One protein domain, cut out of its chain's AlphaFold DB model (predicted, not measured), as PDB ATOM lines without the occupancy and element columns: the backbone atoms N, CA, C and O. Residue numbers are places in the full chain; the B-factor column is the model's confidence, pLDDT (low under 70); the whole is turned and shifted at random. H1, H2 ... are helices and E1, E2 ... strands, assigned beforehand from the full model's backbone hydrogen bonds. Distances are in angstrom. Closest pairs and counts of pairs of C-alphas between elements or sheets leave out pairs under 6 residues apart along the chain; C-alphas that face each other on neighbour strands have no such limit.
ATOM      1  N   VAL A  36     -53.593  -6.137 -28.077       69.50
ATOM      2  CA  VAL A  36     -53.907  -7.564 -28.228       69.50
ATOM      3  C   VAL A  36     -55.306  -7.810 -27.664       69.50
ATOM      4  O   VAL A  36     -55.573  -7.343 -26.550       69.50
ATOM      5  N   PRO A  37     -56.200  -8.504 -28.397       81.19
ATOM      6  CA  PRO A  37     -57.475  -8.939 -27.852       81.19
ATOM      7  C   PRO A  37     -57.253  -9.780 -26.603       81.19
ATOM      8  O   PRO A  37     -56.435 -10.697 -26.574       81.19
ATOM      9  N   GLN A  38     -58.015  -9.468 -25.571       75.62
ATOM     10  CA  GLN A  38     -57.922 -10.114 -24.272       75.62
ATOM     11  C   GLN A  38     -58.155 -11.632 -24.350       75.62
ATOM     12  O   GLN A  38     -57.492 -12.415 -23.676       75.62
ATOM     13  N   SER A  39     -59.043 -12.048 -25.252       81.94
ATOM     14  CA  SER A  39     -59.357 -13.449 -25.531       81.94
ATOM     15  C   SER A  39     -58.187 -14.248 -26.110       81.94
ATOM     16  O   SER A  39     -58.224 -15.475 -26.075       81.94
ATOM     17  N   TRP A  40     -57.154 -13.588 -26.642       83.94
ATOM     18  CA  TRP A  40     -55.979 -14.249 -27.219       83.94
ATOM     19  C   TRP A  40     -54.884 -14.511 -26.180       83.94
ATOM     20  O   TRP A  40     -53.916 -15.218 -26.457       83.94
ATOM     21  N   LEU A  41     -55.014 -13.940 -24.983       83.62
ATOM     22  CA  LEU A  41     -54.023 -14.058 -23.923       83.62
ATOM     23  C   LEU A  41     -54.309 -15.303 -23.076       83.62
ATOM     24  O   LEU A  41     -55.064 -15.258 -22.110       83.62
ATOM     25  N   THR A  42     -53.686 -16.424 -23.444       87.31
ATOM     26  CA  THR A  42     -53.857 -17.717 -22.754       87.31
ATOM     27  C   THR A  42     -52.739 -18.053 -21.772       87.31
ATOM     28  O   THR A  42     -52.862 -18.989 -20.982       87.31
ATOM     29  N   THR A  43     -51.631 -17.308 -21.818       86.44
ATOM     30  CA  THR A  43     -50.449 -17.534 -20.981       86.44
ATOM     31  C   THR A  43     -49.991 -16.240 -20.324       86.44
ATOM     32  O   THR A  43     -49.737 -15.252 -21.011       86.44
ATOM     33  N   LEU A  44     -49.799 -16.280 -19.007       84.25
ATOM     34  CA  LEU A  44     -49.192 -15.205 -18.227       84.25
ATOM     35  C   LEU A  44     -47.845 -15.686 -17.688       84.25
ATOM     36  O   LEU A  44     -47.768 -16.712 -17.016       84.25
ATOM     37  N   GLN A  45     -46.769 -14.957 -17.983       81.94
ATOM     38  CA  GLN A  45     -45.452 -15.227 -17.412       81.94
ATOM     39  C   GLN A  45     -45.073 -14.110 -16.446       81.94
ATOM     40  O   GLN A  45     -45.003 -12.944 -16.827       81.94
ATOM     41  N   ILE A  46     -44.776 -14.501 -15.215       74.19
ATOM     42  CA  ILE A  46     -44.372 -13.631 -14.122       74.19
ATOM     43  C   ILE A  46     -42.893 -13.908 -13.848       74.19
ATOM     44  O   ILE A  46     -42.484 -15.059 -13.691       74.19
ATOM     45  N   GLY A  47     -42.067 -12.863 -13.848       64.38
ATOM     46  CA  GLY A  47     -40.631 -12.977 -13.600       64.38
ATOM     47  C   GLY A  47     -40.081 -11.791 -12.813       64.38
ATOM     48  O   GLY A  47     -40.665 -10.711 -12.805       64.38
ATOM     49  N   GLU A  48     -38.940 -12.007 -12.168       60.88
ATOM     50  CA  GLU A  48     -38.179 -11.015 -11.413       60.88
ATOM     51  C   GLU A  48     -37.473 -10.074 -12.369       60.88
ATOM     52  O   GLU A  48     -36.829 -10.472 -13.347       60.88
ATOM     53  N   VAL A  49     -37.539  -8.799 -12.023       56.38
ATOM     54  CA  VAL A  49     -36.744  -7.786 -12.680       56.38
ATOM     55  C   VAL A  49     -35.403  -7.703 -11.949       56.38
ATOM     56  O   VAL A  49     -35.302  -7.103 -10.884       56.38
ATOM     57  N   LYS A  50     -34.368  -8.348 -12.500       49.59
ATOM     58  CA  LYS A  50     -33.010  -8.305 -11.935       49.59
ATOM     59  C   LYS A  50     -32.303  -6.999 -12.297       49.59
ATOM     60  O   LYS A  50     -32.105  -6.699 -13.473       49.59
ATOM     61  N   GLY A  51     -31.863  -6.271 -11.277       54.53
ATOM     62  CA  GLY A  51     -30.992  -5.097 -11.367       54.53
ATOM     63  C   GLY A  51     -30.924  -4.374 -10.014       54.53
ATOM     64  O   GLY A  51     -31.579  -4.809  -9.065       54.53
ATOM     65  N   PRO A  52     -30.103  -3.321  -9.885       53.47
ATOM     66  CA  PRO A  52     -29.960  -2.594  -8.629       53.47
ATOM     67  C   PRO A  52     -31.324  -2.045  -8.194       53.47
ATOM     68  O   PRO A  52     -31.989  -1.331  -8.941       53.47
ATOM     69  N   TRP A  53     -31.744  -2.389  -6.974       51.66
ATOM     70  CA  TRP A  53     -33.060  -2.065  -6.399       51.66
ATOM     71  C   TRP A  53     -33.414  -0.568  -6.448       51.66
ATOM     72  O   TRP A  53     -34.580  -0.200  -6.349       51.66
ATOM     73  N   HIS A  54     -32.408   0.291  -6.604       51.81
ATOM     74  CA  HIS A  54     -32.512   1.748  -6.671       51.81
ATOM     75  C   HIS A  54     -32.897   2.269  -8.070       51.81
ATOM     76  O   HIS A  54     -33.353   3.402  -8.182       51.81
ATOM     77  N   GLU A  55     -32.732   1.466  -9.130       49.41
ATOM     78  CA  GLU A  55     -33.021   1.860 -10.520       49.41
ATOM     79  C   GLU A  55     -34.402   1.408 -11.009       49.41
ATOM     80  O   GLU A  55     -34.860   1.858 -12.060       49.41
ATOM     81  N   PHE A  56     -35.090   0.538 -10.260       51.12
ATOM     82  CA  PHE A  56     -36.458   0.158 -10.595       51.12
ATOM     83  C   PHE A  56     -37.454   1.104  -9.945       51.12
ATOM     84  O   PHE A  56     -37.513   1.200  -8.716       51.12
ATOM     85  N   PRO A  57     -38.296   1.776 -10.741       45.78
ATOM     86  CA  PRO A  57     -39.364   2.568 -10.178       45.78
ATOM     87  C   PRO A  57     -40.278   1.685  -9.324       45.78
ATOM     88  O   PRO A  57     -40.795   0.669  -9.798       45.78
ATOM     89  N   ARG A  58     -40.528   2.101  -8.076       43.59
ATOM     90  CA  ARG A  58     -41.449   1.427  -7.140       43.59
ATOM     91  C   ARG A  58     -42.827   1.123  -7.759       43.59
ATOM     92  O   ARG A  58     -43.485   0.186  -7.327       43.59
ATOM     93  N   TYR A  59     -43.242   1.843  -8.810       42.47
ATOM     94  CA  TYR A  59     -44.503   1.592  -9.515       42.47
ATOM     95  C   TYR A  59     -44.557   0.253 -10.275       42.47
ATOM     96  O   TYR A  59     -45.641  -0.298 -10.404       42.47
ATOM     97  N   ILE A  60     -43.437  -0.320 -10.746       44.81
ATOM     98  CA  ILE A  60     -43.448  -1.633 -11.436       44.81
ATOM     99  C   ILE A  60     -43.708  -2.765 -10.431       44.81
ATOM    100  O   ILE A  60     -44.446  -3.702 -10.724       44.81
ATOM    101  N   LEU A  61     -43.164  -2.637  -9.218       44.53
ATOM    102  CA  LEU A  61     -43.445  -3.541  -8.098       44.53
ATOM    103  C   LEU A  61     -44.861  -3.342  -7.527       44.53
ATOM    104  O   LEU A  61     -45.461  -4.312  -7.064       44.53
ATOM    105  N   ASN A  62     -45.403  -2.118  -7.604       41.56
ATOM    106  CA  ASN A  62     -46.754  -1.792  -7.135       41.56
ATOM    107  C   ASN A  62     -47.869  -2.109  -8.157       41.56
ATOM    108  O   ASN A  62     -48.999  -2.390  -7.759       41.56
ATOM    109  N   LEU A  63     -47.573  -2.130  -9.462       42.28
ATOM    110  CA  LEU A  63     -48.515  -2.565 -10.506       42.28
ATOM    111  C   LEU A  63     -48.861  -4.053 -10.382       42.28
ATOM    112  O   LEU A  63     -49.993  -4.443 -10.651       42.28
ATOM    113  N   ALA A  64     -47.918  -4.874  -9.913       50.00
ATOM    114  CA  ALA A  64     -48.176  -6.281  -9.614       50.00
ATOM    115  C   ALA A  64     -49.073  -6.482  -8.375       50.00
ATOM    116  O   ALA A  64     -49.642  -7.554  -8.224       50.00
ATOM    117  N   THR A  65     -49.206  -5.486  -7.488       48.59
ATOM    118  CA  THR A  65     -49.999  -5.596  -6.247       48.59
ATOM    119  C   THR A  65     -51.407  -5.029  -6.336       48.59
ATOM    120  O   THR A  65     -52.254  -5.460  -5.567       48.59
ATOM    121  N   TYR A  66     -51.679  -4.084  -7.240       43.91
ATOM    122  CA  TYR A  66     -52.959  -3.356  -7.243       43.91
ATOM    123  C   TYR A  66     -54.086  -4.029  -8.049       43.91
ATOM    124  O   TYR A  66     -55.224  -3.585  -7.979       43.91
ATOM    125  N   HIS A  67     -53.790  -5.094  -8.805       60.25
ATOM    126  CA  HIS A  67     -54.732  -5.681  -9.772       60.25
ATOM    127  C   HIS A  67     -54.827  -7.211  -9.731       60.25
ATOM    128  O   HIS A  67     -55.384  -7.803 -10.652       60.25
ATOM    129  N   ILE A  68     -54.298  -7.873  -8.693       64.56
ATOM    130  CA  ILE A  68     -54.329  -9.347  -8.592       64.56
ATOM    131  C   ILE A  68     -55.769  -9.873  -8.616       64.56
ATOM    132  O   ILE A  68     -56.053 -10.878  -9.274       64.56
ATOM    133  N   GLU A  69     -56.671  -9.153  -7.948       64.19
ATOM    134  CA  GLU A  69     -58.098  -9.461  -7.919       64.19
ATOM    135  C   GLU A  69     -58.725  -9.309  -9.304       64.19
ATOM    136  O   GLU A  69     -59.516 -10.147  -9.690       64.19
ATOM    137  N   THR A  70     -58.302  -8.347 -10.126       71.19
ATOM    138  CA  THR A  70     -58.882  -8.127 -11.463       71.19
ATOM    139  C   THR A  70     -58.306  -9.036 -12.557       71.19
ATOM    140  O   THR A  70     -58.781  -9.009 -13.688       71.19
ATOM    141  N   ILE A  71     -57.297  -9.875 -12.267       75.62
ATOM    142  CA  ILE A  71     -56.676 -10.757 -13.281       75.62
ATOM    143  C   ILE A  71     -57.711 -11.689 -13.929       75.62
ATOM    144  O   ILE A  71     -57.629 -11.942 -15.132       75.62
ATOM    145  N   TYR A  72     -58.692 -12.189 -13.170       73.38
ATOM    146  CA  TYR A  72     -59.712 -13.091 -13.716       73.38
ATOM    147  C   TYR A  72     -60.652 -12.394 -14.710       73.38
ATOM    148  O   TYR A  72     -61.158 -13.060 -15.625       73.38
ATOM    149  N   GLU A  73     -60.876 -11.089 -14.525       78.56
ATOM    150  CA  GLU A  73     -61.680 -10.224 -15.397       78.56
ATOM    151  C   GLU A  73     -60.885  -9.819 -16.624       78.56
ATOM    152  O   GLU A  73     -61.416  -9.875 -17.725       78.56
ATOM    153  N   GLU A  74     -59.607  -9.479 -16.431       79.44
ATOM    154  CA  GLU A  74     -58.677  -8.977 -17.444       79.44
ATOM    155  C   GLU A  74     -58.053 -10.085 -18.301       79.44
ATOM    156  O   GLU A  74     -57.556  -9.803 -19.386       79.44
ATOM    157  N   LEU A  75     -58.123 -11.358 -17.907       84.94
ATOM    158  CA  LEU A  75     -57.607 -12.492 -18.687       84.94
ATOM    159  C   LEU A  75     -58.560 -13.710 -18.611       84.94
ATOM    160  O   LEU A  75     -58.235 -14.725 -17.987       84.94
ATOM    161  N   PRO A  76     -59.743 -13.661 -19.258       82.62
ATOM    162  CA  PRO A  76     -60.784 -14.679 -19.143       82.62
ATOM    163  C   PRO A  76     -60.346 -16.056 -19.654       82.62
ATOM    164  O   PRO A  76     -60.767 -17.073 -19.109       82.62
ATOM    165  N   ASN A  77     -59.455 -16.080 -20.649       87.31
ATOM    166  CA  ASN A  77     -58.970 -17.293 -21.311       87.31
ATOM    167  C   ASN A  77     -57.604 -17.762 -20.789       87.31
ATOM    168  O   ASN A  77     -56.892 -18.490 -21.480       87.31
ATOM    169  N   LEU A  78     -57.201 -17.326 -19.595       86.75
ATOM    170  CA  LEU A  78     -55.921 -17.715 -19.019       86.75
ATOM    171  C   LEU A  78     -55.923 -19.201 -18.631       86.75
ATOM    172  O   LEU A  78     -56.600 -19.609 -17.691       86.75
ATOM    173  N   GLU A  79     -55.128 -20.004 -19.337       90.06
ATOM    174  CA  GLU A  79     -55.000 -21.452 -19.104       90.06
ATOM    175  C   GLU A  79     -53.637 -21.835 -18.514       90.06
ATOM    176  O   GLU A  79     -53.473 -22.922 -17.951       90.06
ATOM    177  N   ARG A  80     -52.637 -20.959 -18.651       89.62
ATOM    178  CA  ARG A  80     -51.263 -21.225 -18.230       89.62
ATOM    179  C   ARG A  80     -50.670 -20.042 -17.486       89.62
ATOM    180  O   ARG A  80     -50.663 -18.924 -17.997       89.62
ATOM    181  N   ILE A  81     -50.065 -20.311 -16.332       85.44
ATOM    182  CA  ILE A  81     -49.270 -19.314 -15.608       85.44
ATOM    183  C   ILE A  81     -47.881 -19.862 -15.350       85.44
ATOM    184  O   ILE A  81     -47.727 -20.988 -14.892       85.44
ATOM    185  N   ILE A  82     -46.872 -19.061 -15.676       82.81
ATOM    186  CA  ILE A  82     -45.467 -19.390 -15.477       82.81
ATOM    187  C   ILE A  82     -44.890 -18.440 -14.441       82.81
ATOM    188  O   ILE A  82     -44.693 -17.262 -14.736       82.81
ATOM    189  N   PHE A  83     -44.570 -18.962 -13.264       79.81
ATOM    190  CA  PHE A  83     -43.846 -18.226 -12.236       79.81
ATOM    191  C   PHE A  83     -42.365 -18.565 -12.373       79.81
ATOM    192  O   PHE A  83     -41.983 -19.699 -12.114       79.81
ATOM    193  N   ARG A  84     -41.533 -17.627 -12.840       68.81
ATOM    194  CA  ARG A  84     -40.099 -17.890 -13.070       68.81
ATOM    195  C   ARG A  84     -39.196 -17.526 -11.892       68.81
ATOM    196  O   ARG A  84     -37.986 -17.699 -12.005       68.81
ATOM    197  N   THR A  85     -39.729 -16.935 -10.820       62.69
ATOM    198  CA  THR A  85     -38.898 -16.260  -9.813       62.69
ATOM    199  C   THR A  85     -39.528 -16.130  -8.433       62.69
ATOM    200  O   THR A  85     -40.741 -16.154  -8.288       62.69
ATOM    201  N   ALA A  86     -38.658 -15.837  -7.464       53.84
ATOM    202  CA  ALA A  86     -38.907 -15.444  -6.080       53.84
ATOM    203  C   ALA A  86     -39.807 -14.202  -5.889       53.84
ATOM    204  O   ALA A  86     -39.305 -13.139  -5.521       53.84
ATOM    205  N   MET A  87     -41.120 -14.280  -6.097       54.97
ATOM    206  CA  MET A  87     -41.991 -13.294  -5.446       54.97
ATOM    207  C   MET A  87     -42.037 -13.589  -3.934       54.97
ATOM    208  O   MET A  87     -41.824 -14.730  -3.515       54.97
ATOM    209  N   PRO A  88     -42.312 -12.589  -3.075       57.56
ATOM    210  CA  PRO A  88     -42.720 -12.857  -1.698       57.56
ATOM    211  C   PRO A  88     -43.906 -13.835  -1.703       57.56
ATOM    212  O   PRO A  88     -44.841 -13.621  -2.478       57.56
ATOM    213  N   CYS A  89     -43.856 -14.884  -0.869       59.31
ATOM    214  CA  CYS A  89     -44.767 -16.041  -0.916       59.31
ATOM    215  C   CYS A  89     -46.255 -15.670  -1.054       59.31
ATOM    216  O   CYS A  89     -46.990 -16.346  -1.771       59.31
ATOM    217  N   ASP A  90     -46.677 -14.572  -0.431       65.88
ATOM    218  CA  ASP A  90     -48.081 -14.164  -0.364       65.88
ATOM    219  C   ASP A  90     -48.639 -13.697  -1.725       65.88
ATOM    220  O   ASP A  90     -49.837 -13.804  -1.985       65.88
ATOM    221  N   LYS A  91     -47.783 -13.205  -2.635       70.56
ATOM    222  CA  LYS A  91     -48.226 -12.665  -3.936       70.56
ATOM    223  C   LYS A  91     -48.477 -13.751  -4.976       70.56
ATOM    224  O   LYS A  91     -49.477 -13.681  -5.688       70.56
ATOM    225  N   ASP A  92     -47.605 -14.756  -5.052       72.75
ATOM    226  CA  ASP A  92     -47.795 -15.895  -5.961       72.75
ATOM    227  C   ASP A  92     -49.055 -16.673  -5.595       72.75
ATOM    228  O   ASP A  92     -49.826 -17.069  -6.472       72.75
ATOM    229  N   GLN A  93     -49.294 -16.821  -4.290       78.62
ATOM    230  CA  GLN A  93     -50.512 -17.416  -3.772       78.62
ATOM    231  C   GLN A  93     -51.742 -16.611  -4.194       78.62
ATOM    232  O   GLN A  93     -52.661 -17.192  -4.762       78.62
ATOM    233  N   ALA A  94     -51.764 -15.290  -3.992       78.75
ATOM    234  CA  ALA A  94     -52.914 -14.465  -4.365       78.75
ATOM    235  C   ALA A  94     -53.232 -14.535  -5.873       78.75
ATOM    236  O   ALA A  94     -54.390 -14.716  -6.251       78.75
ATOM    237  N   VAL A  95     -52.206 -14.469  -6.736       79.94
ATOM    238  CA  VAL A  95     -52.377 -14.605  -8.194       79.94
ATOM    239  C   VAL A  95     -52.884 -15.991  -8.566       79.94
ATOM    240  O   VAL A  95     -53.792 -16.102  -9.383       79.94
ATOM    241  N   LEU A  96     -52.328 -17.057  -7.983       84.50
ATOM    242  CA  LEU A  96     -52.809 -18.405  -8.270       84.50
ATOM    243  C   LEU A  96     -54.250 -18.598  -7.778       84.50
ATOM    244  O   LEU A  96     -55.044 -19.230  -8.466       84.50
ATOM    245  N   MET A  97     -54.608 -18.034  -6.623       85.75
ATOM    246  CA  MET A  97     -55.946 -18.165  -6.046       85.75
ATOM    247  C   MET A  97     -57.031 -17.481  -6.883       85.75
ATOM    248  O   MET A  97     -58.135 -18.018  -6.946       85.75
ATOM    249  N   SER A  98     -56.735 -16.372  -7.573       83.81
ATOM    250  CA  SER A  98     -57.721 -15.691  -8.431       83.81
ATOM    251  C   SER A  98     -58.022 -16.432  -9.742       83.81
ATOM    252  O   SER A  98     -59.020 -16.155 -10.402       83.81
ATOM    253  N   VAL A  99     -57.187 -17.403 -10.122       86.19
ATOM    254  CA  VAL A  99     -57.256 -18.095 -11.427       86.19
ATOM    255  C   VAL A  99     -57.258 -19.625 -11.325       86.19
ATOM    256  O   VAL A  99     -57.351 -20.303 -12.350       86.19
ATOM    257  N   LYS A 100     -57.190 -20.184 -10.110       88.62
ATOM    258  CA  LYS A 100     -57.013 -21.620  -9.818       88.62
ATOM    259  C   LYS A 100     -57.971 -22.549 -10.576       88.62
ATOM    260  O   LYS A 100     -57.560 -23.618 -11.021       88.62
ATOM    261  N   ASP A 101     -59.213 -22.116 -10.793       88.56
ATOM    262  CA  ASP A 101     -60.267 -22.914 -11.433       88.56
ATOM    263  C   ASP A 101     -60.163 -22.958 -12.967       88.56
ATOM    264  O   ASP A 101     -60.942 -23.646 -13.628       88.56
ATOM    265  N   ARG A 102     -59.205 -22.235 -13.564       86.94
ATOM    266  CA  ARG A 102     -58.980 -22.180 -15.021       86.94
ATOM    267  C   ARG A 102     -57.645 -22.774 -15.453       86.94
ATOM    268  O   ARG A 102     -57.509 -23.180 -16.606       86.94
ATOM    269  N   ILE A 103     -56.674 -22.855 -14.545       90.50
ATOM    270  CA  ILE A 103     -55.312 -23.256 -14.894       90.50
ATOM    271  C   ILE A 103     -55.243 -24.730 -15.294       90.50
ATOM    272  O   ILE A 103     -55.584 -25.633 -14.534       90.50
ATOM    273  N   VAL A 104     -54.726 -24.959 -16.499       93.19
ATOM    274  CA  VAL A 104     -54.447 -26.274 -17.079       93.19
ATOM    275  C   VAL A 104     -52.964 -26.630 -16.933       93.19
ATOM    276  O   VAL A 104     -52.627 -27.806 -16.769       93.19
ATOM    277  N   SER A 105     -52.068 -25.636 -16.964       92.94
ATOM    278  CA  SER A 105     -50.621 -25.835 -16.825       92.94
ATOM    279  C   SER A 105     -49.985 -24.814 -15.883       92.94
ATOM    280  O   SER A 105     -50.122 -23.607 -16.083       92.94
ATOM    281  N   LEU A 106     -49.243 -25.316 -14.895       90.88
ATOM    282  CA  LEU A 106     -48.606 -24.513 -13.855       90.88
ATOM    283  C   LEU A 106     -47.126 -24.893 -13.680       90.88
ATOM    284  O   LEU A 106     -46.803 -25.815 -12.930       90.88
ATOM    285  N   PRO A 107     -46.208 -24.234 -14.400       88.81
ATOM    286  CA  PRO A 107     -44.791 -24.221 -14.055       88.81
ATOM    287  C   PRO A 107     -44.460 -23.177 -12.978       88.81
ATOM    288  O   PRO A 107     -44.744 -21.987 -13.141       88.81
ATOM    289  N   LEU A 108     -43.812 -23.641 -11.913       84.81
ATOM    290  CA  LEU A 108     -43.337 -22.869 -10.771       84.81
ATOM    291  C   LEU A 108     -41.820 -23.043 -10.631       84.81
ATOM    292  O   LEU A 108     -41.365 -24.154 -10.367       84.81
ATOM    293  N   ASP A 109     -41.060 -21.961 -10.786       76.56
ATOM    294  CA  ASP A 109     -39.626 -21.883 -10.499       76.56
ATOM    295  C   ASP A 109     -39.424 -21.121  -9.172       76.56
ATOM    296  O   ASP A 109     -39.792 -19.953  -9.031       76.56
ATOM    297  N   CYS A 110     -38.859 -21.794  -8.173       62.47
ATOM    298  CA  CYS A 110     -39.041 -21.465  -6.762       62.47
ATOM    299  C   CYS A 110     -37.740 -21.065  -6.074       62.47
ATOM    300  O   CYS A 110     -36.671 -21.636  -6.307       62.47
ATOM    301  N   SER A 111     -37.871 -20.141  -5.124       56.28
ATOM    302  CA  SER A 111     -36.796 -19.705  -4.228       56.28
ATOM    303  C   SER A 111     -37.117 -19.871  -2.730       56.28
ATOM    304  O   SER A 111     -36.179 -19.857  -1.926       56.28
ATOM    305  N   SER A 112     -38.392 -20.048  -2.340       55.91
ATOM    306  CA  SER A 112     -38.860 -20.124  -0.941       55.91
ATOM    307  C   SER A 112     -40.083 -21.048  -0.728       55.91
ATOM    308  O   SER A 112     -40.693 -21.530  -1.678       55.91
ATOM    309  N   LYS A 113     -40.383 -21.349   0.553       63.28
ATOM    310  CA  LYS A 113     -41.318 -22.372   1.081       63.28
ATOM    311  C   LYS A 113     -42.684 -22.414   0.362       63.28
ATOM    312  O   LYS A 113     -43.473 -21.486   0.498       63.28
ATOM    313  N   MET A 114     -43.003 -23.532  -0.295       68.38
ATOM    314  CA  MET A 114     -44.281 -23.762  -0.998       68.38
ATOM    315  C   MET A 114     -45.309 -24.547  -0.177       68.38
ATOM    316  O   MET A 114     -46.140 -25.255  -0.738       68.38
ATOM    317  N   ALA A 115     -45.238 -24.474   1.152       71.38
ATOM    318  CA  ALA A 115     -46.155 -25.228   2.008       71.38
ATOM    319  C   ALA A 115     -47.629 -24.910   1.694       71.38
ATOM    320  O   ALA A 115     -48.456 -25.810   1.726       71.38
ATOM    321  N   TRP A 116     -47.918 -23.669   1.284       75.75
ATOM    322  CA  TRP A 116     -49.253 -23.196   0.915       75.75
ATOM    323  C   TRP A 116     -49.870 -23.907  -0.299       75.75
ATOM    324  O   TRP A 116     -51.090 -23.918  -0.426       75.75
ATOM    325  N   LEU A 117     -49.073 -24.514  -1.196       78.31
ATOM    326  CA  LEU A 117     -49.623 -25.257  -2.341       78.31
ATOM    327  C   LEU A 117     -50.477 -26.445  -1.890       78.31
ATOM    328  O   LEU A 117     -51.406 -26.809  -2.602       78.31
ATOM    329  N   ALA A 118     -50.181 -27.014  -0.720       76.69
ATOM    330  CA  ALA A 118     -50.944 -28.104  -0.126       76.69
ATOM    331  C   ALA A 118     -52.430 -27.765   0.049       76.69
ATOM    332  O   ALA A 118     -53.284 -28.636  -0.095       76.69
ATOM    333  N   ASP A 119     -52.732 -26.492   0.315       81.50
ATOM    334  CA  ASP A 119     -54.076 -26.020   0.642       81.50
ATOM    335  C   ASP A 119     -54.875 -25.602  -0.608       81.50
ATOM    336  O   ASP A 119     -56.032 -25.185  -0.517       81.50
ATOM    337  N   VAL A 120     -54.279 -25.702  -1.804       84.50
ATOM    338  CA  VAL A 120     -54.904 -25.268  -3.059       84.50
ATOM    339  C   VAL A 120     -55.468 -26.459  -3.823       84.50
ATOM    340  O   VAL A 120     -54.776 -27.433  -4.112       84.50
ATOM    341  N   THR A 121     -56.733 -26.345  -4.233       88.69
ATOM    342  CA  THR A 121     -57.349 -27.256  -5.205       88.69
ATOM    343  C   THR A 121     -57.308 -26.640  -6.600       88.69
ATOM    344  O   THR A 121     -57.800 -25.533  -6.809       88.69
ATOM    345  N   LEU A 122     -56.728 -27.365  -7.556       90.00
ATOM    346  CA  LEU A 122     -56.572 -26.987  -8.958       90.00
ATOM    347  C   LEU A 122     -57.326 -27.997  -9.836       90.00
ATOM    348  O   LEU A 122     -56.747 -28.915 -10.421       90.00
ATOM    349  N   SER A 123     -58.648 -27.833  -9.909       89.44
ATOM    350  CA  SER A 123     -59.591 -28.799 -10.498       89.44
ATOM    351  C   SER A 123     -59.324 -29.132 -11.971       89.44
ATOM    352  O   SER A 123     -59.561 -30.262 -12.391       89.44
ATOM    353  N   ARG A 124     -58.794 -28.181 -12.755       92.31
ATOM    354  CA  ARG A 124     -58.516 -28.339 -14.197       92.31
ATOM    355  C   ARG A 124     -57.052 -28.604 -14.534       92.31
ATOM    356  O   ARG A 124     -56.725 -28.779 -15.714       92.31
ATOM    357  N   LEU A 125     -56.173 -28.643 -13.535       92.31
ATOM    358  CA  LEU A 125     -54.738 -28.743 -13.762       92.31
ATOM    359  C   LEU A 125     -54.381 -30.100 -14.359       92.31
ATOM    360  O   LEU A 125     -54.612 -31.139 -13.753       92.31
ATOM    361  N   ARG A 126     -53.770 -30.080 -15.544       92.38
ATOM    362  CA  ARG A 126     -53.282 -31.273 -16.249       92.38
ATOM    363  C   ARG A 126     -51.771 -31.419 -16.173       92.38
ATOM    364  O   ARG A 126     -51.271 -32.537 -16.290       92.38
ATOM    365  N   SER A 127     -51.047 -30.314 -16.006       93.06
ATOM    366  CA  SER A 127     -49.588 -30.308 -15.944       93.06
ATOM    367  C   SER A 127     -49.073 -29.407 -14.829       93.06
ATOM    368  O   SER A 127     -49.307 -28.202 -14.849       93.06
ATOM    369  N   LEU A 128     -48.316 -29.993 -13.906       91.06
ATOM    370  CA  LEU A 128     -47.621 -29.292 -12.833       91.06
ATOM    371  C   LEU A 128     -46.118 -29.461 -13.041       91.06
ATOM    372  O   LEU A 128     -45.638 -30.575 -13.243       91.06
ATOM    373  N   THR A 129     -45.374 -28.361 -13.036       89.38
ATOM    374  CA  THR A 129     -43.908 -28.382 -13.058       89.38
ATOM    375  C   THR A 129     -43.404 -27.575 -11.878       89.38
ATOM    376  O   THR A 129     -43.723 -26.401 -11.772       89.38
ATOM    377  N   LEU A 130     -42.627 -28.194 -11.003       85.94
ATOM    378  CA  LEU A 130     -42.034 -27.556  -9.834       85.94
ATOM    379  C   LEU A 130     -40.529 -27.546 -10.034       85.94
ATOM    380  O   LEU A 130     -39.969 -28.595 -10.299       85.94
ATOM    381  N   ARG A 131     -39.852 -26.411  -9.933       79.81
ATOM    382  CA  ARG A 131     -38.390 -26.316  -9.999       79.81
ATOM    383  C   ARG A 131     -37.926 -25.474  -8.827       79.81
ATOM    384  O   ARG A 131     -38.544 -24.464  -8.544       79.81
ATOM    385  N   CYS A 132     -36.860 -25.855  -8.134       73.62
ATOM    386  CA  CYS A 132     -36.267 -25.018  -7.084       73.62
ATOM    387  C   CYS A 132     -34.817 -24.721  -7.481       73.62
ATOM    388  O   CYS A 132     -33.979 -25.618  -7.520       73.62
ATOM    389  N   ASP A 133     -34.515 -23.457  -7.781       66.31
ATOM    390  CA  ASP A 133     -33.152 -23.025  -8.134       66.31
ATOM    391  C   ASP A 133     -32.291 -22.767  -6.883       66.31
ATOM    392  O   ASP A 133     -31.071 -22.570  -6.964       66.31
ATOM    393  N   ASN A 134     -32.911 -22.775  -5.698       64.81
ATOM    394  CA  ASN A 134     -32.232 -22.506  -4.442       64.81
ATOM    395  C   ASN A 134     -31.452 -23.739  -3.955       64.81
ATOM    396  O   ASN A 134     -31.954 -24.857  -3.938       64.81
ATOM    397  N   ARG A 135     -30.209 -23.539  -3.499       61.56
ATOM    398  CA  ARG A 135     -29.401 -24.619  -2.897       61.56
ATOM    399  C   ARG A 135     -29.950 -25.084  -1.545       61.56
ATOM    400  O   ARG A 135     -29.587 -26.163  -1.090       61.56
ATOM    401  N   LYS A 136     -30.766 -24.260  -0.880       60.16
ATOM    402  CA  LYS A 136     -31.424 -24.618   0.382       60.16
ATOM    403  C   LYS A 136     -32.626 -25.502   0.085       60.16
ATOM    404  O   LYS A 136     -33.422 -25.159  -0.784       60.16
ATOM    405  N   CYS A 137     -32.756 -26.611   0.811       56.06
ATOM    406  CA  CYS A 137     -33.795 -27.583   0.521       56.06
ATOM    407  C   CYS A 137     -35.204 -26.970   0.609       56.06
ATOM    408  O   CYS A 137     -35.640 -26.551   1.684       56.06
ATOM    409  N   CYS A 138     -35.911 -26.916  -0.520       60.34
ATOM    410  CA  CYS A 138     -37.327 -26.587  -0.586       60.34
ATOM    411  C   CYS A 138     -38.126 -27.824  -0.121       60.34
ATOM    412  O   CYS A 138     -38.390 -28.725  -0.916       60.34
ATOM    413  N   LEU A 139     -38.505 -27.887   1.158       60.06
ATOM    414  CA  LEU A 139     -39.468 -28.886   1.636       60.06
ATOM    415  C   LEU A 139     -40.848 -28.561   1.056       60.06
ATOM    416  O   LEU A 139     -41.434 -27.527   1.389       60.06
ATOM    417  N   ILE A 140     -41.365 -29.439   0.197       64.81
ATOM    418  CA  ILE A 140     -42.787 -29.447  -0.139       64.81
ATOM    419  C   ILE A 140     -43.462 -30.370   0.863       64.81
ATOM    420  O   ILE A 140     -43.310 -31.593   0.806       64.81
ATOM    421  N   ALA A 141     -44.199 -29.748   1.783       58.53
ATOM    422  CA  ALA A 141     -45.013 -30.457   2.756       58.53
ATOM    423  C   ALA A 141     -46.216 -31.133   2.093       58.53
ATOM    424  O   ALA A 141     -46.552 -32.230   2.517       58.53
ATOM    425  N   ALA A 142     -46.817 -30.521   1.056       68.00
ATOM    426  CA  ALA A 142     -47.734 -31.228   0.170       68.00
ATOM    427  C   ALA A 142     -47.949 -30.669  -1.245       68.00
ATOM    428  O   ALA A 142     -47.710 -29.493  -1.509       68.00
ATOM    429  N   LEU A 143     -48.348 -31.562  -2.163       76.19
ATOM    430  CA  LEU A 143     -48.789 -31.221  -3.521       76.19
ATOM    431  C   LEU A 143     -50.236 -30.693  -3.501       76.19
ATOM    432  O   LEU A 143     -51.018 -31.145  -2.664       76.19
ATOM    433  N   PRO A 144     -50.611 -29.785  -4.425       79.31
ATOM    434  CA  PRO A 144     -51.980 -29.285  -4.527       79.31
ATOM    435  C   PRO A 144     -52.949 -30.386  -4.955       79.31
ATOM    436  O   PRO A 144     -52.591 -31.294  -5.713       79.31
ATOM    437  N   ALA A 145     -54.212 -30.249  -4.553       81.88
ATOM    438  CA  ALA A 145     -55.261 -31.155  -4.987       81.88
ATOM    439  C   ALA A 145     -55.606 -30.942  -6.465       81.88
ATOM    440  O   ALA A 145     -56.312 -30.004  -6.825       81.88
ATOM    441  N   ALA A 146     -55.098 -31.818  -7.334       86.00
ATOM    442  CA  ALA A 146     -55.242 -31.714  -8.784       86.00
ATOM    443  C   ALA A 146     -55.761 -33.038  -9.386       86.00
ATOM    444  O   ALA A 146     -54.968 -33.835  -9.887       86.00
ATOM    445  N   PRO A 147     -57.084 -33.298  -9.362       83.75
ATOM    446  CA  PRO A 147     -57.653 -34.581  -9.794       83.75
ATOM    447  C   PRO A 147     -57.479 -34.853 -11.295       83.75
ATOM    448  O   PRO A 147     -57.547 -35.989 -11.731       83.75
ATOM    449  N   MET A 148     -57.246 -33.823 -12.114       87.12
ATOM    450  CA  MET A 148     -57.016 -33.984 -13.555       87.12
ATOM    451  C   MET A 148     -55.529 -34.050 -13.932       87.12
ATOM    452  O   MET A 148     -55.205 -33.988 -15.126       87.12
ATOM    453  N   LEU A 149     -54.626 -34.143 -12.950       86.69
ATOM    454  CA  LEU A 149     -53.189 -34.068 -13.180       86.69
ATOM    455  C   LEU A 149     -52.706 -35.287 -13.969       86.69
ATOM    456  O   LEU A 149     -52.814 -36.417 -13.518       86.69
ATOM    457  N   ARG A 150     -52.127 -35.046 -15.148       88.06
ATOM    458  CA  ARG A 150     -51.588 -36.098 -16.031       88.06
ATOM    459  C   ARG A 150     -50.071 -36.073 -16.126       88.06
ATOM    460  O   ARG A 150     -49.465 -37.104 -16.405       88.06
ATOM    461  N   VAL A 151     -49.475 -34.895 -15.960       88.69
ATOM    462  CA  VAL A 151     -48.043 -34.645 -16.132       88.69
ATOM    463  C   VAL A 151     -47.525 -33.966 -14.877       88.69
ATOM    464  O   VAL A 151     -47.885 -32.820 -14.604       88.69
ATOM    465  N   PHE A 152     -46.648 -34.645 -14.151       88.06
ATOM    466  CA  PHE A 152     -45.957 -34.077 -13.003       88.06
ATOM    467  C   PHE A 152     -44.460 -34.015 -13.289       88.06
ATOM    468  O   PHE A 152     -43.847 -35.033 -13.599       88.06
ATOM    469  N   ARG A 153     -43.879 -32.817 -13.214       87.88
ATOM    470  CA  ARG A 153     -42.435 -32.615 -13.334       87.88
ATOM    471  C   ARG A 153     -41.890 -31.939 -12.089       87.88
ATOM    472  O   ARG A 153     -42.459 -30.950 -11.632       87.88
ATOM    473  N   MET A 154     -40.764 -32.416 -11.591       84.19
ATOM    474  CA  MET A 154     -40.052 -31.820 -10.469       84.19
ATOM    475  C   MET A 154     -38.584 -31.614 -10.858       84.19
ATOM    476  O   MET A 154     -37.940 -32.543 -11.309       84.19
ATOM    477  N   GLY A 155     -38.061 -30.399 -10.728       74.56
ATOM    478  CA  GLY A 155     -36.716 -29.973 -11.107       74.56
ATOM    479  C   GLY A 155     -35.816 -29.726  -9.892       74.56
ATOM    480  O   GLY A 155     -36.239 -29.092  -8.925       74.56
ATOM    481  N   SER A 156     -34.560 -30.179  -9.963       65.94
ATOM    482  CA  SER A 156     -33.526 -30.056  -8.913       65.94
ATOM    483  C   SER A 156     -33.027 -28.609  -8.756       65.94
ATOM    484  O   SER A 156     -32.925 -27.923  -9.768       65.94
ATOM    485  N   ARG A 157     -32.648 -28.089  -7.576       57.69
ATOM    486  CA  ARG A 157     -31.821 -28.609  -6.464       57.69
ATOM    487  C   ARG A 157     -32.560 -28.484  -5.117       57.69
ATOM    488  O   ARG A 157     -33.226 -27.495  -4.861       57.69
ATOM    489  N   GLY A 158     -32.428 -29.478  -4.232       55.50
ATOM    490  CA  GLY A 158     -32.900 -29.376  -2.842       55.50
ATOM    491  C   GLY A 158     -34.397 -29.619  -2.591       55.50
ATOM    492  O   GLY A 158     -34.843 -29.461  -1.461       55.50
ATOM    493  N   MET A 159     -35.205 -30.016  -3.574       61.72
ATOM    494  CA  MET A 159     -36.603 -30.359  -3.276       61.72
ATOM    495  C   MET A 159     -36.696 -31.703  -2.547       61.72
ATOM    496  O   MET A 159     -36.170 -32.705  -3.027       61.72
ATOM    497  N   THR A 160     -37.380 -31.727  -1.404       62.59
ATOM    498  CA  THR A 160     -37.750 -32.959  -0.697       62.59
ATOM    499  C   THR A 160     -39.262 -33.004  -0.524       62.59
ATOM    500  O   THR A 160     -39.864 -32.081   0.026       62.59
ATOM    501  N   LEU A 161     -39.881 -34.088  -0.994       64.88
ATOM    502  CA  LEU A 161     -41.288 -34.391  -0.738       64.88
ATOM    503  C   LEU A 161     -41.384 -35.156   0.586       64.88
ATOM    504  O   LEU A 161     -40.802 -36.237   0.728       64.88
ATOM    505  N   SER A 162     -42.074 -34.586   1.572       59.31
ATOM    506  CA  SER A 162     -42.208 -35.169   2.912       59.31
ATOM    507  C   SER A 162     -43.642 -35.638   3.171       59.31
ATOM    508  O   SER A 162     -44.475 -34.830   3.552       59.31
ATOM    509  N   GLY A 163     -43.934 -36.935   3.003       58.56
ATOM    510  CA  GLY A 163     -45.195 -37.545   3.465       58.56
ATOM    511  C   GLY A 163     -45.742 -38.637   2.541       58.56
ATOM    512  O   GLY A 163     -45.886 -38.418   1.346       58.56
ATOM    513  N   THR A 164     -46.062 -39.811   3.090       52.97
ATOM    514  CA  THR A 164     -46.546 -40.996   2.351       52.97
ATOM    515  C   THR A 164     -48.015 -40.899   1.918       52.97
ATOM    516  O   THR A 164     -48.373 -41.373   0.843       52.97
ATOM    517  N   VAL A 165     -48.862 -40.233   2.711       51.38
ATOM    518  CA  VAL A 165     -50.319 -40.126   2.477       51.38
ATOM    519  C   VAL A 165     -50.655 -39.341   1.204       51.38
ATOM    520  O   VAL A 165     -51.629 -39.644   0.519       51.38
ATOM    521  N   MET A 166     -49.807 -38.381   0.834       54.84
ATOM    522  CA  MET A 166     -50.000 -37.552  -0.355       54.84
ATOM    523  C   MET A 166     -50.006 -38.327  -1.666       54.84
ATOM    524  O   MET A 166     -50.697 -37.952  -2.607       54.84
ATOM    525  N   TYR A 167     -49.205 -39.386  -1.764       56.03
ATOM    526  CA  TYR A 167     -48.944 -40.002  -3.057       56.03
ATOM    527  C   TYR A 167     -50.183 -40.737  -3.596       56.03
ATOM    528  O   TYR A 167     -50.428 -40.718  -4.802       56.03
ATOM    529  N   ARG A 168     -51.020 -41.307  -2.714       58.69
ATOM    530  CA  ARG A 168     -52.149 -42.164  -3.117       58.69
ATOM    531  C   ARG A 168     -53.276 -41.431  -3.842       58.69
ATOM    532  O   ARG A 168     -53.834 -41.992  -4.778       58.69
ATOM    533  N   GLN A 169     -53.633 -40.215  -3.423       59.47
ATOM    534  CA  GLN A 169     -54.774 -39.496  -4.012       59.47
ATOM    535  C   GLN A 169     -54.413 -38.737  -5.294       59.47
ATOM    536  O   GLN A 169     -55.261 -38.615  -6.172       59.47
ATOM    537  N   PHE A 170     -53.175 -38.245  -5.424       64.00
ATOM    538  CA  PHE A 170     -52.799 -37.344  -6.523       64.00
ATOM    539  C   PHE A 170     -52.116 -38.035  -7.697       64.00
ATOM    540  O   PHE A 170     -52.209 -37.557  -8.824       64.00
ATOM    541  N   LEU A 171     -51.424 -39.150  -7.458       64.62
ATOM    542  CA  LEU A 171     -50.711 -39.858  -8.522       64.62
ATOM    543  C   LEU A 171     -51.586 -40.841  -9.293       64.62
ATOM    544  O   LEU A 171     -51.124 -41.408 -10.281       64.62
ATOM    545  N   SER A 172     -52.838 -41.032  -8.872       65.31
ATOM    546  CA  SER A 172     -53.743 -42.002  -9.482       65.31
ATOM    547  C   SER A 172     -54.027 -41.737 -10.957       65.31
ATOM    548  O   SER A 172     -54.171 -42.687 -11.725       65.31
ATOM    549  N   ASP A 173     -54.023 -40.466 -11.361       72.38
ATOM    550  CA  ASP A 173     -54.299 -40.033 -12.733       72.38
ATOM    551  C   ASP A 173     -53.066 -39.533 -13.498       72.38
ATOM    552  O   ASP A 173     -53.142 -39.236 -14.701       72.38
ATOM    553  N   VAL A 174     -51.907 -39.508 -12.834       77.81
ATOM    554  CA  VAL A 174     -50.644 -39.105 -13.448       77.81
ATOM    555  C   VAL A 174     -50.203 -40.188 -14.422       77.81
ATOM    556  O   VAL A 174     -49.977 -41.331 -14.044       77.81
ATOM    557  N   ARG A 175     -50.049 -39.815 -15.693       82.19
ATOM    558  CA  ARG A 175     -49.550 -40.705 -16.752       82.19
ATOM    559  C   ARG A 175     -48.041 -40.609 -16.904       82.19
ATOM    560  O   ARG A 175     -47.378 -41.610 -17.158       82.19
ATOM    561  N   TYR A 176     -47.519 -39.394 -16.754       83.31
ATOM    562  CA  TYR A 176     -46.111 -39.078 -16.933       83.31
ATOM    563  C   TYR A 176     -45.564 -38.359 -15.707       83.31
ATOM    564  O   TYR A 176     -46.074 -37.306 -15.309       83.31
ATOM    565  N   MET A 177     -44.495 -38.918 -15.156       84.31
ATOM    566  CA  MET A 177     -43.779 -38.359 -14.024       84.31
ATOM    567  C   MET A 177     -42.302 -38.187 -14.364       84.31
ATOM    568  O   MET A 177     -41.660 -39.142 -14.781       84.31
ATOM    569  N   ASP A 178     -41.776 -36.986 -14.153       83.94
ATOM    570  CA  ASP A 178     -40.373 -36.632 -14.373       83.94
ATOM    571  C   ASP A 178     -39.805 -36.015 -13.094       83.94
ATOM    572  O   ASP A 178     -40.254 -34.953 -12.656       83.94
ATOM    573  N   LEU A 179     -38.872 -36.712 -12.449       82.31
ATOM    574  CA  LEU A 179     -38.296 -36.295 -11.174       82.31
ATOM    575  C   LEU A 179     -36.801 -36.050 -11.337       82.31
ATOM    576  O   LEU A 179     -36.009 -36.990 -11.364       82.31
ATOM    577  N   CYS A 180     -36.405 -34.784 -11.372       79.06
ATOM    578  CA  CYS A 180     -35.019 -34.364 -11.307       79.06
ATOM    579  C   CYS A 180     -34.620 -33.980  -9.870       79.06
ATOM    580  O   CYS A 180     -35.215 -33.073  -9.283       79.06
ATOM    581  N   GLY A 181     -33.563 -34.580  -9.309       74.38
ATOM    582  CA  GLY A 181     -32.952 -34.121  -8.052       74.38
ATOM    583  C   GLY A 181     -32.597 -35.206  -7.039       74.38
ATOM    584  O   GLY A 181     -32.116 -36.273  -7.403       74.38
ATOM    585  N   PHE A 182     -32.753 -34.890  -5.747       68.81
ATOM    586  CA  PHE A 182     -32.531 -35.851  -4.666       68.81
ATOM    587  C   PHE A 182     -33.735 -36.774  -4.545       68.81
ATOM    588  O   PHE A 182     -34.847 -36.310  -4.289       68.81
ATOM    589  N   ILE A 183     -33.508 -38.075  -4.668       69.31
ATOM    590  CA  ILE A 183     -34.533 -39.060  -4.362       69.31
ATOM    591  C   ILE A 183     -34.413 -39.419  -2.883       69.31
ATOM    592  O   ILE A 183     -33.430 -40.022  -2.461       69.31
ATOM    593  N   LEU A 192     -43.588 -46.615  -4.827       75.19
ATOM    594  CA  LEU A 192     -43.856 -48.051  -4.759       75.19
ATOM    595  C   LEU A 192     -45.242 -48.363  -4.200       75.19
ATOM    596  O   LEU A 192     -45.914 -49.267  -4.687       75.19
ATOM    597  N   GLU A 193     -45.686 -47.644  -3.172       73.44
ATOM    598  CA  GLU A 193     -47.048 -47.798  -2.667       73.44
ATOM    599  C   GLU A 193     -48.081 -47.401  -3.718       73.44
ATOM    600  O   GLU A 193     -49.068 -48.113  -3.887       73.44
ATOM    601  N   CYS A 194     -47.837 -46.321  -4.464       67.50
ATOM    602  CA  CYS A 194     -48.731 -45.898  -5.537       67.50
ATOM    603  C   CYS A 194     -48.760 -46.889  -6.689       67.50
ATOM    604  O   CYS A 194     -49.837 -47.208  -7.180       67.50
ATOM    605  N   SER A 195     -47.608 -47.418  -7.104       69.44
ATOM    606  CA  SER A 195     -47.582 -48.424  -8.169       69.44
ATOM    607  C   SER A 195     -48.352 -49.686  -7.770       69.44
ATOM    608  O   SER A 195     -49.060 -50.253  -8.599       69.44
ATOM    609  N   LYS A 196     -48.283 -50.084  -6.492       72.00
ATOM    610  CA  LYS A 196     -49.048 -51.213  -5.943       72.00
ATOM    611  C   LYS A 196     -50.541 -50.913  -5.816       72.00
ATOM    612  O   LYS A 196     -51.353 -51.762  -6.169       72.00
ATOM    613  N   SER A 197     -50.919 -49.737  -5.310       64.00
ATOM    614  CA  SER A 197     -52.326 -49.401  -5.060       64.00
ATOM    615  C   SER A 197     -53.110 -49.105  -6.337       64.00
ATOM    616  O   SER A 197     -54.329 -49.235  -6.340       64.00
ATOM    617  N   LEU A 198     -52.435 -48.690  -7.413       58.22
ATOM    618  CA  LEU A 198     -53.085 -48.217  -8.637       58.22
ATOM    619  C   LEU A 198     -53.474 -49.295  -9.639       58.22
ATOM    620  O   LEU A 198     -53.961 -48.931 -10.709       58.22
ATOM    621  N   GLY A 199     -53.303 -50.584  -9.316       51.00
ATOM    622  CA  GLY A 199     -53.858 -51.680 -10.117       51.00
ATOM    623  C   GLY A 199     -53.703 -51.445 -11.625       51.00
ATOM    624  O   GLY A 199     -54.685 -51.272 -12.338       51.00
ATOM    625  N   SER A 200     -52.460 -51.347 -12.102       50.66
ATOM    626  CA  SER A 200     -52.073 -51.414 -13.521       50.66
ATOM    627  C   SER A 200     -52.581 -50.363 -14.537       50.66
ATOM    628  O   SER A 200     -52.086 -50.410 -15.662       50.66
ATOM    629  N   THR A 201     -53.521 -49.444 -14.281       53.78
ATOM    630  CA  THR A 201     -54.227 -48.825 -15.442       53.78
ATOM    631  C   THR A 201     -53.848 -47.405 -15.871       53.78
ATOM    632  O   THR A 201     -54.203 -47.037 -16.992       53.78
ATOM    633  N   ARG A 202     -53.150 -46.577 -15.074       66.31
ATOM    634  CA  ARG A 202     -53.012 -45.138 -15.429       66.31
ATOM    635  C   ARG A 202     -51.600 -44.565 -15.465       66.31
ATOM    636  O   ARG A 202     -51.314 -43.802 -16.390       66.31
ATOM    637  N   LEU A 203     -50.717 -44.932 -14.538       68.00
ATOM    638  CA  LEU A 203     -49.320 -44.501 -14.604       68.00
ATOM    639  C   LEU A 203     -48.600 -45.300 -15.688       68.00
ATOM    640  O   LEU A 203     -48.396 -46.498 -15.541       68.00
ATOM    641  N   THR A 204     -48.233 -44.646 -16.788       77.25
ATOM    642  CA  THR A 204     -47.610 -45.328 -17.928       77.25
ATOM    643  C   THR A 204     -46.096 -45.198 -17.919       77.25
ATOM    644  O   THR A 204     -45.406 -46.065 -18.450       77.25
ATOM    645  N   THR A 205     -45.562 -44.097 -17.381       83.19
ATOM    646  CA  THR A 205     -44.145 -43.759 -17.550       83.19
ATOM    647  C   THR A 205     -43.616 -42.916 -16.395       83.19
ATOM    648  O   THR A 205     -44.147 -41.844 -16.093       83.19
ATOM    649  N   ILE A 206     -42.522 -43.381 -15.798       84.88
ATOM    650  CA  ILE A 206     -41.702 -42.636 -14.845       84.88
ATOM    651  C   ILE A 206     -40.322 -42.418 -15.472       84.88
ATOM    652  O   ILE A 206     -39.689 -43.363 -15.951       84.88
ATOM    653  N   THR A 207     -39.859 -41.177 -15.424       86.88
ATOM    654  CA  THR A 207     -38.501 -40.756 -15.750       86.88
ATOM    655  C   THR A 207     -37.862 -40.190 -14.481       86.88
ATOM    656  O   THR A 207     -38.439 -39.333 -13.809       86.88
ATOM    657  N   LEU A 208     -36.679 -40.687 -14.125       85.69
ATOM    658  CA  LEU A 208     -35.922 -40.236 -12.957       85.69
ATOM    659  C   LEU A 208     -34.572 -39.674 -13.400       85.69
ATOM    660  O   LEU A 208     -33.800 -40.386 -14.031       85.69
ATOM    661  N   HIS A 209     -34.274 -38.434 -13.013       84.38
ATOM    662  CA  HIS A 209     -33.000 -37.753 -13.251       84.38
ATOM    663  C   HIS A 209     -32.348 -37.346 -11.917       84.38
ATOM    664  O   HIS A 209     -32.533 -36.253 -11.379       84.38
ATOM    665  N   CYS A 210     -31.551 -38.223 -11.334       79.62
ATOM    666  CA  CYS A 210     -30.862 -37.988 -10.076       79.62
ATOM    667  C   CYS A 210     -29.596 -37.157 -10.307       79.62
ATOM    668  O   CYS A 210     -28.553 -37.662 -10.718       79.62
ATOM    669  N   THR A 211     -29.651 -35.865  -9.977       68.12
ATOM    670  CA  THR A 211     -28.457 -35.000 -10.000       68.12
ATOM    671  C   THR A 211     -27.499 -35.284  -8.839       68.12
ATOM    672  O   THR A 211     -26.380 -34.776  -8.817       68.12
ATOM    673  N   MET A 212     -27.956 -36.039  -7.837       69.06
ATOM    674  CA  MET A 212     -27.156 -36.528  -6.715       69.06
ATOM    675  C   MET A 212     -27.141 -38.054  -6.709       69.06
ATOM    676  O   MET A 212     -27.845 -38.702  -7.479       69.06
ATOM    677  N   TRP A 213     -26.302 -38.617  -5.850       74.38
ATOM    678  CA  TRP A 213     -26.038 -40.046  -5.813       74.38
ATOM    679  C   TRP A 213     -27.219 -40.761  -5.154       74.38
ATOM    680  O   TRP A 213     -27.765 -40.270  -4.164       74.38
TER     681      TRP A 213
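What this domain is: This is residues 36 to 183 and 192 to 213 of the 595 residues of an uncharacterized protein of Allomyces macrogynus (strain ATCC 38327) (UniProt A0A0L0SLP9). The chain is wound in stacked turns, a short, slightly curved solenoid: one wall is a seven-stranded parallel sheet, and the opposite wall is a row of short helices and loops, while the sheet's other face is bare. Residues 50 to 59, of which 58 and 59 belong to H1, stand free and stick out past the sheet's E1 edge. The printed part has 170 residues, with named elements in the order E1 H1 H2 E2 H3 E3 H4 E4 E5 H5 E6 H6 E7; the sheet's order is E1 E2 E3 E4 E5 E6 E7. The class is mixed, helices and strands, with under half of the residues in named elements. The whole is compact, with a radius of gyration of the C-alphas of 17.1 A and spans of 54 by 36 by 25 A.

Where its parts are: Find C-alpha 43 at (-50.449, -17.534, -20.981), where E1, residues 43 to 46, begins. Its sheet goes on through E2, 80 to 83; E3, 105 to 110, 16.0 A; E4, 127 to 132, 16.9 A; E5, 151 to 155, 13.2 A; E6, 176 to 180, 13.3 A; and E7, 205 to 209, 13.4 A, ending at C-alpha 209 (-33.000, -37.753, -13.251). The helices are H1, 58 to 63; H2, 71 to 74; H3, 89 to 99, 16.5 A from C-alpha 89 at (-44.767, -16.041, -0.916); H4, 115 to 119; H5, 165 to 170; and H6, 192 to 197.

How they stand to each other: Look first at E3 and E4, parallel at 6 degrees, with N 110 and O 131 2.7 A apart. Toward one edge, N 83 and O 107 of E2 and E3 are 3.0 A apart, and N 46 and O 82 of E1 and E2 2.8 A. Toward the other, N 155 and O 130 of E5 and E4 are 2.7 A apart, N 180 and O 154 of E6 and E5 2.7 A, and N 209 and O 179 of E7 and E6 2.8 A. Four strand-helix-strand units, parallel neighbour strands joined through helices, have right-handed crossovers: E1, H1 H2, E2; E2, H3, E3; E3, H4, E4; and E5, H5, E6. H3 is on the sheet at a height of 10.3 A, over E2 and along the strands, at 5 degrees to E2 on the local plane; H1, H2, H4, H5 and H6 are not on it. H2 and H3 touch, the closest C-alphas being those of Tyr 72 and Val 99, 6.0 A apart. H3 and H4 are close but not clearly touching, at 7.5 A between the C-alphas of Gln 93 and Trp 116. H5 and H6 touch at Arg 168 and Cys 194, whose C-alphas are 5.6 A apart, at a steep tilt of 58 degrees, the same way. H1 and H2 are apart. Every O i to N i+4 pair is within hydrogen-bond range in H1 and H6, against 6 of 7 in H3, 0 of 1 in H4 and 0 of 2 in H5, while H2 is too short for one; O i to N i+3 pairs within range are 2 of 2 in H4 and 0 of 3 in H5.

The domain as a whole: The C-alphas farthest apart are those of His 54 and Gly 199, 57.6 A. Residues 184 to 191 are cut out, with 13.0 A between C-alphas 183 and 192. The links E1 to H1 and E4 to E5 are long. The mean pLDDT of the printed part is 71.9; 76 residues are under 70, among them residues 47 to 69 and 156 to 172.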